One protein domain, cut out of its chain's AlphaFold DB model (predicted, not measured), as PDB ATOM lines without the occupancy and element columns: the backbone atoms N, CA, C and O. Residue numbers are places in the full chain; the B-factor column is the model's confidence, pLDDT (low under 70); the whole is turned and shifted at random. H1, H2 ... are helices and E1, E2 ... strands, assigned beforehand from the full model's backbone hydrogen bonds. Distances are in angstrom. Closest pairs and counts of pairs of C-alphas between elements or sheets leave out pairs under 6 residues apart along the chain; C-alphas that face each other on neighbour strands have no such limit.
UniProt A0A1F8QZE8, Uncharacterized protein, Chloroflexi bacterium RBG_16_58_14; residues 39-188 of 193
ATOM      1  N   VAL A  39      -6.690  24.272 -46.550       98.06
ATOM      2  CA  VAL A  39      -6.743  25.636 -46.015       98.06
ATOM      3  C   VAL A  39      -7.358  26.568 -47.053       98.06
ATOM      4  O   VAL A  39      -6.856  26.690 -48.165       98.06
ATOM      5  N   GLY A  40      -8.415  27.276 -46.662       97.62
ATOM      6  CA  GLY A  40      -9.120  28.203 -47.535       97.62
ATOM      7  C   GLY A  40     -10.566  28.432 -47.117       97.62
ATOM      8  O   GLY A  40     -10.978  28.072 -46.009       97.62
ATOM      9  N   VAL A  41     -11.322  29.069 -48.008       98.19
ATOM     10  CA  VAL A  41     -12.764  29.262 -47.859       98.19
ATOM     11  C   VAL A  41     -13.459  28.270 -48.773       98.19
ATOM     12  O   VAL A  41     -13.168  28.205 -49.963       98.19
ATOM     13  N   TRP A  42     -14.354  27.487 -48.198       98.25
ATOM     14  CA  TRP A  42     -15.153  26.500 -48.897       98.25
ATOM     15  C   TRP A  42     -16.602  26.950 -48.884       98.25
ATOM     16  O   TRP A  42     -17.091  27.324 -47.826       98.25
ATOM     17  N   GLU A  43     -17.280  26.894 -50.020       97.62
ATOM     18  CA  GLU A  43     -18.666  27.335 -50.180       97.62
ATOM     19  C   GLU A  43     -19.522  26.200 -50.742       97.62
ATOM     20  O   GLU A  43     -19.102  25.508 -51.671       97.62
ATOM     21  N   ALA A  44     -20.716  26.017 -50.182       95.88
ATOM     22  CA  ALA A  44     -21.758  25.160 -50.730       95.88
ATOM     23  C   ALA A  44     -23.081  25.931 -50.821       95.88
ATOM     24  O   ALA A  44     -23.454  26.666 -49.902       95.88
ATOM     25  N   HIS A  45     -23.819  25.727 -51.914       94.56
ATOM     26  CA  HIS A  45     -25.128  26.339 -52.119       94.56
ATOM     27  C   HIS A  45     -26.224  25.282 -52.032       94.56
ATOM     28  O   HIS A  45     -26.317  24.383 -52.862       94.56
ATOM     29  N   TYR A  46     -27.132  25.431 -51.072       92.06
ATOM     30  CA  TYR A  46     -28.238  24.491 -50.859       92.06
ATOM     31  C   TYR A  46     -29.538  25.000 -51.502       92.06
ATOM     32  O   TYR A  46     -30.633  24.922 -50.929       92.06
ATOM     33  N   GLY A  47     -29.416  25.607 -52.687       89.50
ATOM     34  CA  GLY A  47     -30.520  26.222 -53.419       89.50
ATOM     35  C   GLY A  47     -31.286  27.237 -52.568       89.50
ATOM     36  O   GLY A  47     -30.736  28.228 -52.096       89.50
ATOM     37  N   SER A  48     -32.582  26.995 -52.347       88.75
ATOM     38  CA  SER A  48     -33.416  27.908 -51.555       88.75
ATOM     39  C   SER A  48     -33.216  27.813 -50.042       88.75
ATOM     40  O   SER A  48     -33.895  28.548 -49.326       88.75
ATOM     41  N   ARG A  49     -32.397  26.870 -49.557       89.50
ATOM     42  CA  ARG A  49     -32.128  26.707 -48.123       89.50
ATOM     43  C   ARG A  49     -31.055  27.669 -47.634       89.50
ATOM     44  O   ARG A  49     -31.108  28.032 -46.473       89.50
ATOM     45  N   GLY A  50     -30.128  28.111 -48.479       94.69
ATOM     46  CA  GLY A  50     -29.088  29.056 -48.078       94.69
ATOM     47  C   GLY A  50     -27.721  28.726 -48.658       94.69
ATOM     48  O   GLY A  50     -27.583  27.823 -49.485       94.69
ATOM     49  N   THR A  51     -26.724  29.483 -48.211       97.12
ATOM     50  CA  THR A  51     -25.309  29.263 -48.532       97.12
ATOM     51  C   THR A  51     -24.539  28.980 -47.251       97.12
ATOM     52  O   THR A  51     -24.782  29.611 -46.219       97.12
ATOM     53  N   ASP A  52     -23.637  28.009 -47.318       97.94
ATOM     54  CA  ASP A  52     -22.798  27.564 -46.213       97.94
ATOM     55  C   ASP A  52     -21.334  27.795 -46.578       97.94
ATOM     56  O   ASP A  52     -20.869  27.353 -47.629       97.94
ATOM     57  N   TRP A  53     -20.607  28.486 -45.707       98.31
ATOM     58  CA  TRP A  53     -19.182  28.743 -45.846       98.31
ATOM     59  C   TRP A  53     -18.407  28.103 -44.704       98.31
ATOM     60  O   TRP A  53     -18.714  28.304 -43.527       98.31
ATOM     61  N   MET A  54     -17.304  27.437 -45.036       98.06
ATOM     62  CA  MET A  54     -16.326  26.949 -44.072       98.06
ATOM     63  C   MET A  54     -14.978  27.615 -44.310       98.06
ATOM     64  O   MET A  54     -14.377  27.499 -45.373       98.06
ATOM     65  N   ILE A  55     -14.472  28.293 -43.288       98.38
ATOM     66  CA  ILE A  55     -13.170  28.956 -43.327       98.38
ATOM     67  C   ILE A  55     -12.175  28.086 -42.566       98.38
ATOM     68  O   ILE A  55     -12.110  28.171 -41.336       98.38
ATOM     69  N   ILE A  56     -11.403  27.275 -43.285       98.38
ATOM     70  CA  ILE A  56     -10.389  26.363 -42.746       98.38
ATOM     71  C   ILE A  56      -9.040  27.081 -42.715       98.38
ATOM     72  O   ILE A  56      -8.588  27.630 -43.719       98.38
ATOM     73  N   ARG A  57      -8.382  27.100 -41.554       98.12
ATOM     74  CA  ARG A  57      -7.123  27.825 -41.341       98.12
ATOM     75  C   ARG A  57      -5.962  26.880 -41.075       98.12
ATOM     76  O   ARG A  57      -6.117  25.829 -40.457       98.12
ATOM     77  N   ALA A  58      -4.772  27.337 -41.465       97.62
ATOM     78  CA  ALA A  58      -3.505  26.632 -41.265       97.62
ATOM     79  C   ALA A  58      -3.107  26.455 -39.787       97.62
ATOM     80  O   ALA A  58      -2.205  25.682 -39.485       97.62
ATOM     81  N   ASP A  59      -3.756  27.164 -38.860       97.81
ATOM     82  CA  ASP A  59      -3.533  27.019 -37.416       97.81
ATOM     83  C   ASP A  59      -4.335  25.861 -36.785       97.81
ATOM     84  O   ASP A  59      -4.362  25.727 -35.561       97.81
ATOM     85  N   GLY A  60      -4.996  25.032 -37.604       97.69
ATOM     86  CA  GLY A  60      -5.826  23.915 -37.145       97.69
ATOM     87  C   GLY A  60      -7.208  24.342 -36.643       97.69
ATOM     88  O   GLY A  60      -7.912  23.548 -36.013       97.69
ATOM     89  N   THR A  61      -7.611  25.594 -36.896       98.56
ATOM     90  CA  THR A  61      -8.955  26.085 -36.575       98.56
ATOM     91  C   THR A  61      -9.820  26.268 -37.813       98.56
ATOM     92  O   THR A  61      -9.328  26.518 -38.911       98.56
ATOM     93  N   TYR A  62     -11.132  26.160 -37.636       98.25
ATOM     94  CA  TYR A  62     -12.107  26.482 -38.665       98.25
ATOM     95  C   TYR A  62     -13.263  27.311 -38.094       98.25
ATOM     96  O   TYR A  62     -13.402  27.469 -36.877       98.25
ATOM     97  N   GLN A  63     -14.068  27.890 -38.980       98.56
ATOM     98  CA  GLN A  63     -15.322  28.559 -38.642       98.56
ATOM     99  C   GLN A  63     -16.360  28.269 -39.727       98.56
ATOM    100  O   GLN A  63     -16.026  28.385 -40.904       98.56
ATOM    101  N   GLN A  64     -17.585  27.944 -39.326       98.62
ATOM    102  CA  GLN A  64     -18.739  27.806 -40.210       98.62
ATOM    103  C   GLN A  64     -19.573  29.089 -40.187       98.62
ATOM    104  O   GLN A  64     -19.739  29.711 -39.130       98.62
ATOM    105  N   ILE A  65     -20.084  29.489 -41.345       98.62
ATOM    106  CA  ILE A  65     -21.035  30.584 -41.513       98.62
ATOM    107  C   ILE A  65     -22.155  30.064 -42.401       98.62
ATOM    108  O   ILE A  65     -21.879  29.577 -43.486       98.62
ATOM    109  N   TYR A  66     -23.398  30.201 -41.964       98.56
ATOM    110  CA  TYR A  66     -24.558  29.819 -42.755       98.56
ATOM    111  C   TYR A  66     -25.516  30.998 -42.871       98.56
ATOM    112  O   TYR A  66     -25.861  31.616 -41.862       98.56
ATOM    113  N   ASP A  67     -25.940  31.302 -44.094       98.31
ATOM    114  CA  ASP A  67     -26.902  32.363 -44.389       98.31
ATOM    115  C   ASP A  67     -28.100  31.793 -45.150       98.31
ATOM    116  O   ASP A  67     -27.982  31.303 -46.278       98.31
ATOM    117  N   ASN A  68     -29.272  31.905 -44.530       97.62
ATOM    118  CA  ASN A  68     -30.568  31.703 -45.151       97.62
ATOM    119  C   ASN A  68     -31.394  32.994 -45.044       97.62
ATOM    120  O   ASN A  68     -32.315  33.118 -44.233       97.62
ATOM    121  N   SER A  69     -31.093  33.948 -45.925       94.81
ATOM    122  CA  SER A  69     -31.832  35.212 -46.050       94.81
ATOM    123  C   SER A  69     -33.343  35.058 -46.283       94.81
ATOM    124  O   SER A  69     -34.108  35.965 -45.956       94.81
ATOM    125  N   ARG A  70     -33.808  33.921 -46.823       95.00
ATOM    126  CA  ARG A  70     -35.241  33.661 -47.037       95.00
ATOM    127  C   ARG A  70     -35.992  33.481 -45.720       95.00
ATOM    128  O   ARG A  70     -37.163  33.850 -45.642       95.00
ATOM    129  N   GLU A  71     -35.335  32.908 -44.721       96.50
ATOM    130  CA  GLU A  71     -35.899  32.650 -43.393       96.50
ATOM    131  C   GLU A  71     -35.379  33.636 -42.334       96.50
ATOM    132  O   GLU A  71     -35.639  33.441 -41.150       96.50
ATOM    133  N   ASP A  72     -34.681  34.702 -42.754       97.31
ATOM    134  CA  ASP A  72     -34.014  35.675 -41.868       97.31
ATOM    135  C   ASP A  72     -33.112  34.984 -40.829       97.31
ATOM    136  O   ASP A  72     -33.058  35.350 -39.652       97.31
ATOM    137  N   TYR A  73     -32.428  33.924 -41.267       98.19
ATOM    138  CA  TYR A  73     -31.604  33.090 -40.411       98.19
ATOM    139  C   TYR A  73     -30.131  33.221 -40.786       98.19
ATOM    140  O   TYR A  73     -29.739  33.013 -41.933       98.19
ATOM    141  N   PHE A  74     -29.305  33.512 -39.783       98.19
ATOM    142  CA  PHE A  74     -27.860  33.604 -39.919       98.19
ATOM    143  C   PHE A  74     -27.175  32.904 -38.750       98.19
ATOM    144  O   PHE A  74     -27.465  33.183 -37.583       98.19
ATOM    145  N   TYR A  75     -26.207  32.050 -39.066       98.44
ATOM    146  CA  TYR A  75     -25.367  31.371 -38.093       98.44
ATOM    147  C   TYR A  75     -23.893  31.643 -38.352       98.44
ATOM    148  O   TYR A  75     -23.426  31.686 -39.488       98.44
ATOM    149  N   LYS A  76     -23.138  31.771 -37.261       98.56
ATOM    150  CA  LYS A  76     -21.680  31.825 -37.284       98.56
ATOM    151  C   LYS A  76     -21.127  31.089 -36.078       98.56
ATOM    152  O   LYS A  76     -21.344  31.509 -34.941       98.56
ATOM    153  N   SER A  77     -20.368  30.028 -36.322       98.44
ATOM    154  CA  SER A  77     -19.757  29.249 -35.250       98.44
ATOM    155  C   SER A  77     -18.638  30.036 -34.546       98.44
ATOM    156  O   SER A  77     -18.027  30.946 -35.131       98.44
ATOM    157  N   PRO A  78     -18.267  29.665 -33.307       98.06
ATOM    158  CA  PRO A  78     -16.951  29.976 -32.758       98.06
ATOM    159  C   PRO A  78     -15.822  29.410 -33.635       98.06
ATOM    160  O   PRO A  78     -16.054  28.646 -34.575       98.06
ATOM    161  N   ARG A  79     -14.574  29.768 -33.314       97.94
ATOM    162  CA  ARG A  79     -13.414  29.094 -33.910       97.94
ATOM    163  C   ARG A  79     -13.227  27.738 -33.246       97.94
ATOM    164  O   ARG A  79     -12.839  27.681 -32.079       97.94
ATOM    165  N   ASN A  80     -13.473  26.684 -34.004       98.50
ATOM    166  CA  ASN A  80     -13.398  25.306 -33.540       98.50
ATOM    167  C   ASN A  80     -12.208  24.587 -34.179       98.50
ATOM    168  O   ASN A  80     -11.545  25.134 -35.057       98.50
ATOM    169  N   LYS A  81     -11.908  23.372 -33.718       98.62
ATOM    170  CA  LYS A  81     -10.831  22.545 -34.277       98.62
ATOM    171  C   LYS A  81     -11.324  21.719 -35.454       98.62
ATOM    172  O   LYS A  81     -12.490  21.324 -35.481       98.62
ATOM    173  N   TRP A  82     -10.407  21.405 -36.359       98.69
ATOM    174  CA  TRP A  82     -10.621  20.433 -37.423       98.69
ATOM    175  C   TRP A  82      -9.439  19.462 -37.513       98.69
ATOM    176  O   TRP A  82      -8.358  19.763 -37.005       98.69
ATOM    177  N   TRP A  83      -9.654  18.285 -38.100       98.31
ATOM    178  CA  TRP A  83      -8.601  17.297 -38.363       98.31
ATOM    179  C   TRP A  83      -8.983  16.376 -39.526       98.31
ATOM    180  O   TRP A  83     -10.151  16.309 -39.918       98.31
ATOM    181  N   LEU A  84      -7.996  15.653 -40.064       98.00
ATOM    182  CA  LEU A  84      -8.214  14.616 -41.073       98.00
ATOM    183  C   LEU A  84      -8.227  13.219 -40.454       98.00
ATOM    184  O   LEU A  84      -7.339  12.857 -39.682       98.00
ATOM    185  N   GLU A  85      -9.194  12.407 -40.864       97.94
ATOM    186  CA  GLU A  85      -9.202  10.959 -40.679       97.94
ATOM    187  C   GLU A  85      -8.819  10.289 -42.004       97.94
ATOM    188  O   GLU A  85      -9.374  10.601 -43.057       97.94
ATOM    189  N   ARG A  86      -7.866   9.352 -41.956       97.12
ATOM    190  CA  ARG A  86      -7.496   8.514 -43.104       97.12
ATOM    191  C   ARG A  86      -7.958   7.093 -42.859       97.12
ATOM    192  O   ARG A  86      -7.496   6.444 -41.921       97.12
ATOM    193  N   LEU A  87      -8.827   6.608 -43.731       95.62
ATOM    194  CA  LEU A  87      -9.354   5.256 -43.670       95.62
ATOM    195  C   LEU A  87      -8.420   4.270 -44.381       95.62
ATOM    196  O   LEU A  87      -7.608   4.623 -45.237       95.62
ATOM    197  N   THR A  88      -8.550   2.990 -44.039       92.19
ATOM    198  CA  THR A  88      -7.689   1.911 -44.562       92.19
ATOM    199  C   THR A  88      -7.849   1.662 -46.064       92.19
ATOM    200  O   THR A  88      -6.982   1.043 -46.677       92.19
ATOM    201  N   ASN A  89      -8.936   2.144 -46.661       88.88
ATOM    202  CA  ASN A  89      -9.232   2.053 -48.090       88.88
ATOM    203  C   ASN A  89      -8.767   3.288 -48.891       88.88
ATOM    204  O   ASN A  89      -9.109   3.403 -50.067       88.88
ATOM    205  N   GLY A  90      -8.015   4.202 -48.267       91.69
ATOM    206  CA  GLY A  90      -7.517   5.426 -48.899       91.69
ATOM    207  C   GLY A  90      -8.518   6.583 -48.916       91.69
ATOM    208  O   GLY A  90      -8.174   7.663 -49.386       91.69
ATOM    209  N   LEU A  91      -9.735   6.394 -48.393       95.75
ATOM    210  CA  LEU A  91     -10.666   7.503 -48.186       95.75
ATOM    211  C   LEU A  91     -10.142   8.444 -47.100       95.75
ATOM    212  O   LEU A  91      -9.503   8.020 -46.131       95.75
ATOM    213  N   ILE A  92     -10.456   9.726 -47.260       97.94
ATOM    214  CA  ILE A  92     -10.097  10.771 -46.311       97.94
ATOM    215  C   ILE A  92     -11.369  11.512 -45.918       97.94
ATOM    216  O   ILE A  92     -12.147  11.924 -46.779       97.94
ATOM    217  N   ARG A  93     -11.555  11.708 -44.616       98.19
ATOM    218  CA  ARG A  93     -12.614  12.548 -44.060       98.19
ATOM    219  C   ARG A  93     -12.010  13.748 -43.365       98.19
ATOM    220  O   ARG A  93     -10.973  13.631 -42.714       98.19
ATOM    221  N   ILE A  94     -12.677  14.886 -43.475       98.56
ATOM    222  CA  ILE A  94     -12.440  16.026 -42.600       98.56
ATOM    223  C   ILE A  94     -13.495  16.029 -41.498       98.56
ATOM    224  O   ILE A  94     -14.686  15.882 -41.766       98.56
ATOM    225  N   HIS A  95     -13.033  16.208 -40.267       98.62
ATOM    226  CA  HIS A  95     -13.870  16.372 -39.088       98.62
ATOM    227  C   HIS A  95     -13.826  17.821 -38.625       98.62
ATOM    228  O   HIS A  95     -12.754  18.422 -38.521       98.62
ATOM    229  N   LEU A  96     -14.996  18.373 -38.326       98.62
ATOM    230  CA  LEU A  96     -15.206  19.773 -37.987       98.62
ATOM    231  C   LEU A  96     -15.965  19.836 -36.660       98.62
ATOM    232  O   LEU A  96     -17.190  19.735 -36.616       98.62
ATOM    233  N   SER A  97     -15.242  19.998 -35.550       98.62
ATOM    234  CA  SER A  97     -15.853  20.006 -34.214       98.62
ATOM    235  C   SER A  97     -16.881  21.132 -34.077       98.62
ATOM    236  O   SER A  97     -16.617  22.271 -34.463       98.62
ATOM    237  N   GLY A  98     -18.059  20.826 -33.541       98.12
ATOM    238  CA  GLY A  98     -19.183  21.755 -33.402       98.12
ATOM    239  C   GLY A  98     -19.795  22.218 -34.727       98.12
ATOM    240  O   GLY A  98     -20.492  23.229 -34.733       98.12
ATOM    241  N   GLY A  99     -19.478  21.550 -35.841       98.06
ATOM    242  CA  GLY A  99     -20.052  21.850 -37.151       98.06
ATOM    243  C   GLY A  99     -21.501  21.382 -37.243       98.06
ATOM    244  O   GLY A  99     -21.901  20.443 -36.554       98.06
ATOM    245  N   ARG A 100     -22.293  22.045 -38.089       97.88
ATOM    246  CA  ARG A 100     -23.736  21.815 -38.231       97.88
ATOM    247  C   ARG A 100     -24.096  21.409 -39.657       97.88
ATOM    248  O   ARG A 100     -23.564  21.956 -40.620       97.88
ATOM    249  N   TYR A 101     -25.016  20.455 -39.794       95.81
ATOM    250  CA  TYR A 101     -25.446  19.909 -41.085       95.81
ATOM    251  C   TYR A 101     -26.653  20.682 -41.644       95.81
ATOM    252  O   TYR A 101     -27.797  20.242 -41.536       95.81
ATOM    253  N   TYR A 102     -26.408  21.853 -42.238       95.44
ATOM    254  CA  TYR A 102     -27.478  22.710 -42.770       95.44
ATOM    255  C   TYR A 102     -28.035  22.272 -44.136       95.44
ATOM    256  O   TYR A 102     -29.066  22.794 -44.562       95.44
ATOM    257  N   LEU A 103     -27.433  21.275 -44.794       92.69
ATOM    258  CA  LEU A 103     -27.963  20.708 -46.043       92.69
ATOM    259  C   LEU A 103     -29.398  20.165 -45.861       92.69
ATOM    260  O   LEU A 103     -30.258  20.382 -46.720       92.69
ATOM    261  N   ALA A 104     -29.695  19.562 -44.701       90.62
ATOM    262  CA  ALA A 104     -31.048  19.124 -44.329       90.62
ATOM    263  C   ALA A 104     -31.932  20.234 -43.716       90.62
ATOM    264  O   ALA A 104     -33.068  19.969 -43.325       90.62
ATOM    265  N   GLY A 105     -31.457  21.481 -43.665       92.00
ATOM    266  CA  GLY A 105     -32.193  22.638 -43.153       92.00
ATOM    267  C   GLY A 105     -31.821  23.059 -41.727       92.00
ATOM    268  O   GLY A 105     -31.069  22.384 -41.023       92.00
ATOM    269  N   ILE A 106     -32.363  24.210 -41.312       95.44
ATOM    270  CA  ILE A 106     -32.031  24.889 -40.046       95.44
ATOM    271  C   ILE A 106     -32.340  24.004 -38.837       95.44
ATOM    272  O   ILE A 106     -31.473  23.832 -37.984       95.44
ATOM    273  N   ASP A 107     -33.526  23.391 -38.792       92.88
ATOM    274  CA  ASP A 107     -33.952  22.561 -37.657       92.88
ATOM    275  C   ASP A 107     -33.006  21.383 -37.397       92.88
ATOM    276  O   ASP A 107     -32.762  21.030 -36.247       92.88
ATOM    277  N   ILE A 108     -32.447  20.783 -38.451       91.69
ATOM    278  CA  ILE A 108     -31.472  19.694 -38.325       91.69
ATOM    279  C   ILE A 108     -30.094  20.245 -37.948       91.69
ATOM    280  O   ILE A 108     -29.434  19.697 -37.063       91.69
ATOM    281  N   GLY A 109     -29.675  21.358 -38.557       95.44
ATOM    282  CA  GLY A 109     -28.415  22.023 -38.229       95.44
ATOM    283  C   GLY A 109     -28.316  22.423 -36.751       95.44
ATOM    284  O   GLY A 109     -27.301  22.148 -36.113       95.44
ATOM    285  N   GLU A 110     -29.379  22.991 -36.170       96.94
ATOM    286  CA  GLU A 110     -29.425  23.392 -34.752       96.94
ATOM    287  C   GLU A 110     -29.344  22.228 -33.766       96.94
ATOM    288  O   GLU A 110     -29.017  22.429 -32.596       96.94
ATOM    289  N   ARG A 111     -29.646  21.012 -34.220       95.19
ATOM    290  CA  ARG A 111     -29.638  19.815 -33.377       95.19
ATOM    291  C   ARG A 111     -28.276  19.140 -33.297       95.19
ATOM    292  O   ARG A 111     -28.144  18.175 -32.552       95.19
ATOM    293  N   GLU A 112     -27.281  19.635 -34.035       95.62
ATOM    294  CA  GLU A 112     -25.875  19.223 -33.905       95.62
ATOM    295  C   GLU A 112     -25.689  17.697 -33.985       95.62
ATOM    296  O   GLU A 112     -24.973  17.096 -33.185       95.62
ATOM    297  N   GLY A 113     -26.376  17.062 -34.941       93.31
ATOM    298  CA  GLY A 113     -26.292  15.618 -35.181       93.31
ATOM    299  C   GLY A 113     -27.243  14.762 -34.341       93.31
ATOM    300  O   GLY A 113     -27.138  13.542 -34.386       93.31
ATOM    301  N   LEU A 114     -28.173  15.359 -33.587       94.62
ATOM    302  CA  LEU A 114     -29.250  14.634 -32.905       94.62
ATOM    303  C   LEU A 114     -30.484  14.482 -33.811       94.62
ATOM    304  O   LEU A 114     -30.907  15.443 -34.459       94.62
ATOM    305  N   GLY A 115     -31.111  13.303 -33.785       88.44
ATOM    306  CA  GLY A 115     -32.324  12.977 -34.549       88.44
ATOM    307  C   GLY A 115     -33.499  13.882 -34.182       88.44
ATOM    308  O   GLY A 115     -33.434  14.503 -33.132       88.44
ATOM    309  N   PRO A 116     -34.549  14.018 -35.009       86.38
ATOM    310  CA  PRO A 116     -35.522  15.122 -34.969       86.38
ATOM    311  C   PRO A 116     -36.334  15.247 -33.664       86.38
ATOM    312  O   PRO A 116     -36.419  14.313 -32.868       86.38
ATOM    313  N   VAL A 117     -36.957  16.420 -33.454       87.88
ATOM    314  CA  VAL A 117     -37.888  16.653 -32.327       87.88
ATOM    315  C   VAL A 117     -39.074  15.702 -32.475       87.88
ATOM    316  O   VAL A 117     -39.618  15.560 -33.574       87.88
ATOM    317  N   CYS A 118     -39.503  15.079 -31.378       87.81
ATOM    318  CA  CYS A 118     -40.727  14.292 -31.387       87.81
ATOM    319  C   CYS A 118     -41.944  15.186 -31.674       87.81
ATOM    320  O   CYS A 118     -42.054  16.283 -31.113       87.81
ATOM    321  N   PRO A 119     -42.894  14.736 -32.510       89.06
ATOM    322  CA  PRO A 119     -44.185  15.397 -32.615       89.06
ATOM    323  C   PRO A 119     -44.859  15.489 -31.234       89.06
ATOM    324  O   PRO A 119     -44.799  14.533 -30.460       89.06
ATOM    325  N   PRO A 120     -45.525  16.607 -30.897       88.81
ATOM    326  CA  PRO A 120     -46.142  16.786 -29.580       88.81
ATOM    327  C   PRO A 120     -47.279  15.788 -29.300       88.81
ATOM    328  O   PRO A 120     -47.665  15.600 -28.147       88.81
ATOM    329  N   ASP A 121     -47.837  15.179 -30.344       93.81
ATOM    330  CA  ASP A 121     -48.872  14.149 -30.302       93.81
ATOM    331  C   ASP A 121     -48.325  12.713 -30.214       93.81
ATOM    332  O   ASP A 121     -49.116  11.786 -30.036       93.81
ATOM    333  N   ASP A 122     -47.002  12.530 -30.256       89.12
ATOM    334  CA  ASP A 122     -46.330  11.238 -30.085       89.12
ATOM    335  C   ASP A 122     -45.310  11.290 -28.929       89.12
ATOM    336  O   ASP A 122     -44.105  11.418 -29.151       89.12
ATOM    337  N   PRO A 123     -45.767  11.215 -27.664       81.62
ATOM    338  CA  PRO A 123     -44.885  11.276 -26.498       81.62
ATOM    339  C   PRO A 123     -44.012  10.023 -26.321       81.62
ATOM    340  O   PRO A 123     -43.087  10.049 -25.511       81.62
ATOM    341  N   ASP A 124     -44.309   8.937 -27.043       87.31
ATOM    342  CA  ASP A 124     -43.557   7.678 -26.994       87.31
ATOM    343  C   ASP A 124     -42.454   7.618 -28.068       87.31
ATOM    344  O   ASP A 124     -41.722   6.627 -28.173       87.31
ATOM    345  N   CYS A 125     -42.302   8.683 -28.856       86.19
ATOM    346  CA  CYS A 125     -41.194   8.840 -29.778       86.19
ATOM    347  C   CYS A 125     -39.859   8.814 -29.010       86.19
ATOM    348  O   CYS A 125     -39.604   9.574 -28.080       86.19
ATOM    349  N   PHE A 126     -38.995   7.879 -29.394       84.19
ATOM    350  CA  PHE A 126     -37.758   7.574 -28.672       84.19
ATOM    351  C   PHE A 126     -36.507   8.103 -29.375       84.19
ATOM    352  O   PHE A 126     -35.403   7.897 -28.878       84.19
ATOM    353  N   TRP A 127     -36.662   8.741 -30.539       79.94
ATOM    354  CA  TRP A 127     -35.547   9.265 -31.331       79.94
ATOM    355  C   TRP A 127     -35.168  10.706 -30.976       79.94
ATOM    356  O   TRP A 127     -34.088  11.153 -31.357       79.94
ATOM    357  N   GLU A 128     -35.982  11.429 -30.199       82.00
ATOM    358  CA  GLU A 128     -35.578  12.744 -29.702       82.00
ATOM    359  C   GLU A 128     -34.366  12.607 -28.770       82.00
ATOM    360  O   GLU A 128     -34.375  11.873 -27.781       82.00
ATOM    361  N   ASN A 129     -33.300  13.334 -29.108       87.06
ATOM    362  CA  ASN A 129     -31.983  13.292 -28.459       87.06
ATOM    363  C   ASN A 129     -31.180  11.999 -28.677       87.06
ATOM    364  O   ASN A 129     -30.128  11.842 -28.057       87.06
ATOM    365  N   GLN A 130     -31.626  11.090 -29.547       92.75
ATOM    366  CA  GLN A 130     -30.742  10.036 -30.043       92.75
ATOM    367  C   GLN A 130     -29.815  10.612 -31.119       92.75
ATOM    368  O   GLN A 130     -30.219  11.541 -31.823       92.75
ATOM    369  N   PRO A 131     -28.593  10.087 -31.271       94.44
ATOM    370  CA  PRO A 131     -27.756  10.392 -32.423       94.44
ATOM    371  C   PRO A 131     -28.498  10.118 -33.739       94.44
ATOM    372  O   PRO A 131     -29.066   9.041 -33.926       94.44
ATOM    373  N   GLU A 132     -28.494  11.092 -34.646       92.44
ATOM    374  CA  GLU A 132     -28.903  10.879 -36.034       92.44
ATOM    375  C   GLU A 132     -27.789  10.126 -36.761       92.44
ATOM    376  O   GLU A 132     -26.594  10.373 -36.556       92.44
ATOM    377  N   VAL A 133     -28.191   9.204 -37.631       93.12
ATOM    378  CA  VAL A 133     -27.264   8.381 -38.399       93.12
ATOM    379  C   VAL A 133     -27.162   8.913 -39.820       93.12
ATOM    380  O   VAL A 133     -28.155   9.018 -40.540       93.12
ATOM    381  N   PHE A 134     -25.931   9.166 -40.248       93.06
ATOM    382  CA  PHE A 134     -25.606   9.658 -41.575       93.06
ATOM    383  C   PHE A 134     -24.896   8.569 -42.371       93.06
ATOM    384  O   PHE A 134     -23.996   7.896 -41.876       93.06
ATOM    385  N   TYR A 135     -25.310   8.364 -43.613       93.31
ATOM    386  CA  TYR A 135     -24.716   7.401 -44.522       93.31
ATOM    387  C   TYR A 135     -23.546   8.026 -45.277       93.31
ATOM    388  O   TYR A 135     -23.708   9.029 -45.970       93.31
ATOM    389  N   ASP A 136     -22.380   7.400 -45.187       93.62
ATOM    390  CA  ASP A 136     -21.232   7.705 -46.026       93.62
ATOM    391  C   ASP A 136     -21.359   6.942 -47.357       93.62
ATOM    392  O   ASP A 136     -21.205   5.712 -47.380       93.62
ATOM    393  N   PRO A 137     -21.602   7.633 -48.486       89.19
ATOM    394  CA  PRO A 137     -21.788   6.968 -49.770       89.19
ATOM    395  C   PRO A 137     -20.500   6.346 -50.332       89.19
ATOM    396  O   PRO A 137     -20.575   5.438 -51.165       89.19
ATOM    397  N   PHE A 138     -19.324   6.791 -49.879       90.94
ATOM    398  CA  PHE A 138     -18.025   6.322 -50.361       90.94
ATOM    399  C   PHE A 138     -17.521   5.138 -49.536       90.94
ATOM    400  O   PHE A 138     -17.129   4.110 -50.098       90.94
ATOM    401  N   ALA A 139     -17.586   5.244 -48.208       93.44
ATOM    402  CA  ALA A 139     -17.221   4.158 -47.298       93.44
ATOM    403  C   ALA A 139     -18.314   3.077 -47.188       93.44
ATOM    404  O   ALA A 139     -18.025   1.953 -46.778       93.44
ATOM    405  N   LYS A 140     -19.546   3.386 -47.621       91.75
ATOM    406  CA  LYS A 140     -20.735   2.521 -47.541       91.75
ATOM    407  C   LYS A 140     -21.070   2.107 -46.112       91.75
ATOM    408  O   LYS A 140     -21.478   0.969 -45.869       91.75
ATOM    409  N   GLU A 141     -20.918   3.040 -45.185       93.88
ATOM    410  CA  GLU A 141     -21.193   2.835 -43.770       93.88
ATOM    411  C   GLU A 141     -22.061   3.953 -43.206       93.88
ATOM    412  O   GLU A 141     -22.349   4.943 -43.872       93.88
ATOM    413  N   SER A 142     -22.503   3.759 -41.975       94.69
ATOM    414  CA  SER A 142     -23.315   4.709 -41.235       94.69
ATOM    415  C   SER A 142     -22.492   5.257 -40.078       94.69
ATOM    416  O   SER A 142     -21.896   4.474 -39.340       94.69
ATOM    417  N   ILE A 143     -22.470   6.577 -39.923       96.31
ATOM    418  CA  ILE A 143     -21.738   7.275 -38.868       96.31
ATOM    419  C   ILE A 143     -22.670   8.201 -38.085       96.31
ATOM    420  O   ILE A 143     -23.672   8.685 -38.607       96.31
ATOM    421  N   GLU A 144     -22.320   8.456 -36.831       96.75
ATOM    422  CA  GLU A 144     -22.945   9.484 -36.001       96.75
ATOM    423  C   GLU A 144     -22.068  10.738 -36.053       96.75
ATOM    424  O   GLU A 144     -20.845  10.636 -35.988       96.75
ATOM    425  N   MET A 145     -22.680  11.916 -36.170       96.69
ATOM    426  CA  MET A 145     -21.966  13.202 -36.233       96.69
ATOM    427  C   MET A 145     -22.401  14.122 -35.085       96.69
ATOM    428  O   MET A 145     -22.666  15.306 -35.270       96.69
ATOM    429  N   VAL A 146     -22.571  13.570 -33.881       97.44
ATOM    430  CA  VAL A 146     -23.035  14.356 -32.730       97.44
ATOM    431  C   VAL A 146     -21.951  15.339 -32.297       97.44
ATOM    432  O   VAL A 146     -20.870  14.941 -31.866       97.44
ATOM    433  N   GLY A 147     -22.256  16.634 -32.372       97.69
ATOM    434  CA  GLY A 147     -21.326  17.705 -32.014       97.69
ATOM    435  C   GLY A 147     -20.157  17.872 -32.988       97.69
ATOM    436  O   GLY A 147     -19.146  18.479 -32.626       97.69
ATOM    437  N   GLU A 148     -20.261  17.351 -34.210       97.81
ATOM    438  CA  GLU A 148     -19.302  17.583 -35.288       97.81
ATOM    439  C   GLU A 148     -19.974  17.534 -36.664       97.81
ATOM    440  O   GLU A 148     -21.069  17.014 -36.826       97.81
ATOM    441  N   LEU A 149     -19.302  18.067 -37.681       98.12
ATOM    442  CA  LEU A 149     -19.641  17.822 -39.079       98.12
ATOM    443  C   LEU A 149     -18.513  17.004 -39.706       98.12
ATOM    444  O   LEU A 149     -17.345  17.385 -39.613       98.12
ATOM    445  N   VAL A 150     -18.863  15.894 -40.351       98.38
ATOM    446  CA  VAL A 150     -17.910  15.043 -41.066       98.38
ATOM    447  C   VAL A 150     -18.205  15.118 -42.558       98.38
ATOM    448  O   VAL A 150     -19.344  14.936 -42.987       98.38
ATOM    449  N   LEU A 151     -17.174  15.389 -43.354       98.00
ATOM    450  CA  LEU A 151     -17.271  15.481 -44.809       98.00
ATOM    451  C   LEU A 151     -16.215  14.589 -45.454       98.00
ATOM    452  O   LEU A 151     -15.097  14.457 -44.957       98.00
ATOM    453  N   ASN A 152     -16.557  13.994 -46.589       97.56
ATOM    454  CA  ASN A 152     -15.611  13.255 -47.414       97.56
ATOM    455  C   ASN A 152     -14.764  14.218 -48.243       97.56
ATOM    456  O   ASN A 152     -15.309  15.077 -48.930       97.56
ATOM    457  N   VAL A 153     -13.446  14.035 -48.240       97.81
ATOM    458  CA  VAL A 153     -12.549  14.733 -49.165       97.81
ATOM    459  C   VAL A 153     -12.457  13.910 -50.442       97.81
ATOM    460  O   VAL A 153     -12.049  12.752 -50.392       97.81
ATOM    461  N   GLN A 154     -12.848  14.489 -51.574       96.25
ATOM    462  CA  GLN A 154     -12.877  13.807 -52.873       96.25
ATOM    463  C   GLN A 154     -12.313  14.712 -53.970       96.25
ATOM    464  O   GLN A 154     -12.140  15.914 -53.771       96.25
ATOM    465  N   LEU A 155     -12.047  14.131 -55.138       95.25
ATOM    466  CA  LEU A 155     -11.809  14.857 -56.378       95.25
ATOM    467  C   LEU A 155     -13.055  14.815 -57.259       95.25
ATOM    468  O   LEU A 155     -13.691  13.766 -57.403       95.25
ATOM    469  N   ASP A 156     -13.390  15.945 -57.874       92.81
ATOM    470  CA  ASP A 156     -14.387  15.988 -58.939       92.81
ATOM    471  C   ASP A 156     -13.813  15.492 -60.282       92.81
ATOM    472  O   ASP A 156     -12.623  15.208 -60.424       92.81
ATOM    473  N   LYS A 157     -14.664  15.422 -61.313       90.38
ATOM    474  CA  LYS A 157     -14.288  14.988 -62.674       90.38
ATOM    475  C   LYS A 157     -13.159  15.802 -63.326       90.38
ATOM    476  O   LYS A 157     -12.613  15.371 -64.338       90.38
ATOM    477  N   ASN A 158     -12.862  16.992 -62.806       92.38
ATOM    478  CA  ASN A 158     -11.803  17.866 -63.297       92.38
ATOM    479  C   ASN A 158     -10.524  17.752 -62.450       92.38
ATOM    480  O   ASN A 158      -9.539  18.420 -62.757       92.38
ATOM    481  N   GLY A 159     -10.526  16.920 -61.404       93.62
ATOM    482  CA  GLY A 159      -9.413  16.775 -60.475       93.62
ATOM    483  C   GLY A 159      -9.342  17.881 -59.422       93.62
ATOM    484  O   GLY A 159      -8.287  18.055 -58.814       93.62
ATOM    485  N   ASN A 160     -10.423  18.637 -59.199       95.44
ATOM    486  CA  ASN A 160     -10.470  19.621 -58.118       95.44
ATOM    487  C   ASN A 160     -10.880  18.952 -56.810       95.44
ATOM    488  O   ASN A 160     -11.786  18.116 -56.807       95.44
ATOM    489  N   LEU A 161     -10.275  19.370 -55.697       96.75
ATOM    490  CA  LEU A 161     -10.716  18.954 -54.369       96.75
ATOM    491  C   LEU A 161     -12.115  19.500 -54.066       96.75
ATOM    492  O   LEU A 161     -12.420  20.662 -54.332       96.75
ATOM    493  N   ILE A 162     -12.936  18.648 -53.466       96.75
ATOM    494  CA  ILE A 162     -14.280  18.954 -52.984       96.75
ATOM    495  C   ILE A 162     -14.488  18.350 -51.592       96.75
ATOM    496  O   ILE A 162     -13.865  17.336 -51.257       96.75
ATOM    497  N   LEU A 163     -15.392  18.938 -50.802       97.44
ATOM    498  CA  LEU A 163     -15.856  18.336 -49.546       97.44
ATOM    499  C   LEU A 163     -17.320  17.921 -49.699       97.44
ATOM    500  O   LEU A 163     -18.206  18.749 -49.909       97.44
ATOM    501  N   HIS A 164     -17.558  16.617 -49.633       94.94
ATOM    502  CA  HIS A 164     -18.847  16.005 -49.918       94.94
ATOM    503  C   HIS A 164     -19.556  15.591 -48.627       94.94
ATOM    504  O   HIS A 164     -18.970  14.957 -47.749       94.94
ATOM    505  N   HIS A 165     -20.845  15.904 -48.545       94.62
ATOM    506  CA  HIS A 165     -21.694  15.565 -47.410       94.62
ATOM    507  C   HIS A 165     -21.901  14.055 -47.243       94.62
ATOM    508  O   HIS A 165     -21.962  13.305 -48.221       94.62
ATOM    509  N   MET A 166     -22.057  13.621 -45.994       92.88
ATOM    510  CA  MET A 166     -22.765  12.377 -45.678       92.88
ATOM    511  C   MET A 166     -24.265  12.581 -45.907       92.88
ATOM    512  O   MET A 166     -24.721  13.717 -45.895       92.88
ATOM    513  N   TRP A 167     -25.042  11.520 -46.093       87.12
ATOM    514  CA  TRP A 167     -26.481  11.623 -46.357       87.12
ATOM    515  C   TRP A 167     -27.305  11.265 -45.132       87.12
ATOM    516  O   TRP A 167     -27.069  10.243 -44.497       87.12
ATOM    517  N   THR A 168     -28.334  12.042 -44.830       81.56
ATOM    518  CA  THR A 168     -29.385  11.586 -43.918       81.56
ATOM    519  C   THR A 168     -30.291  10.591 -44.635       81.56
ATOM    520  O   THR A 168     -30.429  10.602 -45.862       81.56
ATOM    521  N   SER A 169     -30.983   9.747 -43.871       64.38
ATOM    522  CA  SER A 169     -32.025   8.879 -44.430       64.38
ATOM    523  C   SER A 169     -33.142   9.665 -45.139       64.38
ATOM    524  O   SER A 169     -33.809   9.103 -46.003       64.38
ATOM    525  N   SER A 170     -33.320  10.955 -44.827       58.06
ATOM    526  CA  SER A 170     -34.329  11.848 -45.415       58.06
ATOM    527  C   SER A 170     -33.919  12.507 -46.737       58.06
ATOM    528  O   SER A 170     -34.788  12.967 -47.476       58.06
ATOM    529  N   ASP A 171     -32.638  12.438 -47.109       59.06
ATOM    530  CA  ASP A 171     -32.129  12.897 -48.414       59.06
ATOM    531  C   ASP A 171     -32.524  11.923 -49.556       59.06
ATOM    532  O   ASP A 171     -32.106  12.037 -50.709       59.06
ATOM    533  N   SER A 172     -33.365  10.930 -49.238       45.78
ATOM    534  CA  SER A 172     -33.760   9.795 -50.068       45.78
ATOM    535  C   SER A 172     -34.847  10.137 -51.092       45.78
ATOM    536  O   SER A 172     -35.953   9.601 -51.114       45.78
ATOM    537  N   GLY A 173     -34.452  10.969 -52.048       41.88
ATOM    538  CA  GLY A 173     -35.052  11.065 -53.373       41.88
ATOM    539  C   GLY A 173     -34.115  10.527 -54.457       41.88
ATOM    540  O   GLY A 173     -33.825  11.247 -55.393       41.88
ATOM    541  N   PHE A 174     -33.668   9.269 -54.340       40.06
ATOM    542  CA  PHE A 174     -32.965   8.490 -55.378       40.06
ATOM    543  C   PHE A 174     -31.644   9.070 -55.932       40.06
ATOM    544  O   PHE A 174     -31.638   9.914 -56.815       40.06
ATOM    545  N   ALA A 175     -30.532   8.442 -55.535       38.22
ATOM    546  CA  ALA A 175     -29.326   8.240 -56.347       38.22
ATOM    547  C   ALA A 175     -28.713   9.476 -57.040       38.22
ATOM    548  O   ALA A 175     -29.128   9.846 -58.130       38.22
ATOM    549  N   ILE A 176     -27.585   9.983 -56.526       47.47
ATOM    550  CA  ILE A 176     -26.650  10.813 -57.322       47.47
ATOM    551  C   ILE A 176     -27.269  12.161 -57.778       47.47
ATOM    552  O   ILE A 176     -26.779  12.801 -58.701       47.47
ATOM    553  N   ILE A 177     -28.347  12.613 -57.131       43.78
ATOM    554  CA  ILE A 177     -28.922  13.954 -57.313       43.78
ATOM    555  C   ILE A 177     -28.990  14.658 -55.950       43.78
ATOM    556  O   ILE A 177     -30.025  15.165 -55.543       43.78
ATOM    557  N   GLY A 178     -27.871  14.649 -55.227       49.94
ATOM    558  CA  GLY A 178     -27.405  15.884 -54.605       49.94
ATOM    559  C   GLY A 178     -26.508  16.511 -55.661       49.94
ATOM    560  O   GLY A 178     -25.498  15.911 -56.031       49.94
ATOM    561  N   GLY A 179     -26.987  17.566 -56.318       58.28
ATOM    562  CA  GLY A 179     -26.367  18.093 -57.536       58.28
ATOM    563  C   GLY A 179     -24.917  18.532 -57.311       58.28
ATOM    564  O   GLY A 179     -24.471  18.677 -56.179       58.28
ATOM    565  N   GLU A 180     -24.186  18.837 -58.391       65.56
ATOM    566  CA  GLU A 180     -22.847  19.463 -58.318       65.56
ATOM    567  C   GLU A 180     -22.811  20.758 -57.464       65.56
ATOM    568  O   GLU A 180     -21.719  21.256 -57.175       65.56
ATOM    569  N   GLU A 181     -23.987  21.280 -57.098       73.06
ATOM    570  CA  GLU A 181     -24.258  22.498 -56.331       73.06
ATOM    571  C   GLU A 181     -24.239  22.290 -54.799       73.06
ATOM    572  O   GLU A 181     -23.839  23.198 -54.076       73.06
ATOM    573  N   GLU A 182     -24.588  21.101 -54.291       87.12
ATOM    574  CA  GLU A 182     -24.698  20.805 -52.845       87.12
ATOM    575  C   GLU A 182     -23.394  20.213 -52.272       87.12
ATOM    576  O   GLU A 182     -23.393  19.327 -51.417       87.12
ATOM    577  N   ILE A 183     -22.260  20.665 -52.804       93.06
ATOM    578  CA  ILE A 183     -20.918  20.199 -52.461       93.06
ATOM    579  C   ILE A 183     -20.074  21.426 -52.153       93.06
ATOM    580  O   ILE A 183     -20.117  22.406 -52.897       93.06
ATOM    581  N   PHE A 184     -19.256  21.351 -51.110       96.62
ATOM    582  CA  PHE A 184     -18.323  22.423 -50.809       96.62
ATOM    583  C   PHE A 184     -17.199  22.484 -51.836       96.62
ATOM    584  O   PHE A 184     -16.476  21.504 -52.058       96.62
ATOM    585  N   ARG A 185     -17.017  23.669 -52.409       96.75
ATOM    586  CA  ARG A 185     -15.944  23.990 -53.349       96.75
ATOM    587  C   ARG A 185     -15.076  25.092 -52.776       96.75
ATOM    588  O   ARG A 185     -15.573  25.996 -52.114       96.75
ATOM    589  N   LEU A 186     -13.777  25.001 -53.030       96.81
ATOM    590  CA  LEU A 186     -12.846  26.057 -52.670       96.81
ATOM    591  C   LEU A 186     -13.173  27.312 -53.495       96.81
ATOM    592  O   LEU A 186     -13.272  27.224 -54.719       96.81
ATOM    593  N   VAL A 187     -13.330  28.452 -52.830       95.62
ATOM    594  CA  VAL A 187     -13.526  29.759 -53.469       95.62
ATOM    595  C   VAL A 187     -12.293  30.629 -53.260       95.62
ATOM    596  O   VAL A 187     -11.662  30.594 -52.196       95.62
ATOM    597  N   ASP A 188     -11.928  31.401 -54.282       85.69
ATOM    598  CA  ASP A 188     -10.812  32.334 -54.184       85.69
ATOM    599  C   ASP A 188     -11.161  33.446 -53.184       85.69
ATOM    600  O   ASP A 188     -12.238  34.043 -53.211       85.69
TER     601      ASP A 188
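AT A GLANCE: This is residues 39 to 188 of the 193 residues of an uncharacterized protein of Chloroflexi bacterium RBG_16_58_14 (UniProt A0A1F8QZE8). Eight antiparallel strands, E1, E2, E3, E5, E6, E9, E10 and E11, ring a closed barrel, and the short strand E4 is added beside E3 outside the ring. The small hairpin of E7 and E8 makes a second sheet, the short helix H1 is outside the barrel, and the loop between H1 and E7 reaches far out, past Asp 121, along the longest axis. The printed part has 150 residues with one named helix and eleven named strands, in the order E1 E2 E3 E4 E5 E6 H1 E7 E8 E9 E10 E11. The class is mostly strand, with 66 of the 150 residues in named elements, under half. The whole is compact, with a radius of gyration of the C-alphas of 15.4 A, and the C-alphas span 49 by 37 by 29 A.

HOW THE PARTS SIT: E1, residues 40 to 45, and E2, residues 51 to 56, form a hairpin at 163 degrees, with N 42 and O 54 2.8 A apart, within hydrogen-bond range. E3, residues 61 to 68, forms the next hairpin with E2 at 171 degrees, and N 53 and O 65 are 2.8 A apart. E4, residues 73 to 76, forms a hairpin with E3, with N 66 and O 75 2.9 A apart. E1, E2, E3 and E4 are a meander, each strand the antiparallel neighbour of the one before. E5, residues 80 to 86, is on the same side of E3 as E4, but the pairing is staggered: E5 pairs with residues 61 to 62 of E3 and E4 with residues 65 to 68. N 62 and O 80 are 2.8 A apart. E6, residues 92 to 97, forms a hairpin with E5 at 160 degrees, with N 85 and O 93 2.8 A apart. H1, residues 106 to 109, is on the barrel and outside it, at a height over the sheet of 8.1 A. It is only just over none of the strands, with 2 of its 4 C-alphas falling on E3. H1 is too short for any O i to N i+4 pair; its one O i to N i+3 pair is within hydrogen-bond range. E7, residues 133 to 136, and E8, residues 141 to 144, form a hairpin, with N 134 and O 143 2.8 A apart. Residues 134 to 135 of E7 also make a short antiparallel pairing with residues 167 to 168. E9, residues 148 to 155, is the antiparallel neighbour of E6, with N 94 and O 151 2.9 A apart. E10, residues 161 to 165, forms a hairpin with E9, with N 152 and O 164 2.8 A apart. E11, residues 184 to 187, forms a hairpin with E10, with N 163 and O 184 3.1 A apart. E9, E10 and E11 are a second meander. E11 and E1 close the ring, antiparallel, with N 43 and O 185 2.8 A apart.

IN THESE COORDINATES: E1 begins at C-alpha 40, (-9.120, 28.203, -47.535), and is 16.8 A long from first to last C-alpha; E2 is 16.3 A. E3, 23.9 A long, and E9, 22.5 A, are the longest strands by residues, with 8 each. E5 is 20.2 A, E6 16.3 A and E10 13.4 A long. E4, H1, E7, E8 and E11 have four residues each. C-alpha 121 in the long loop is at (-48.872, 14.149, -30.302), and E11 ends at C-alpha 187, (-13.526, 29.759, -53.469).

THE WHOLE: The two C-alphas farthest apart, those of Pro 123 and Asn 158, are 49.9 A apart. The printed part has no cut. The long links are H1 to E7, 23 residues, and E10 to E11, 18 residues. The mean pLDDT of the printed part is 90.9, and residues 169 to 180 are under 70.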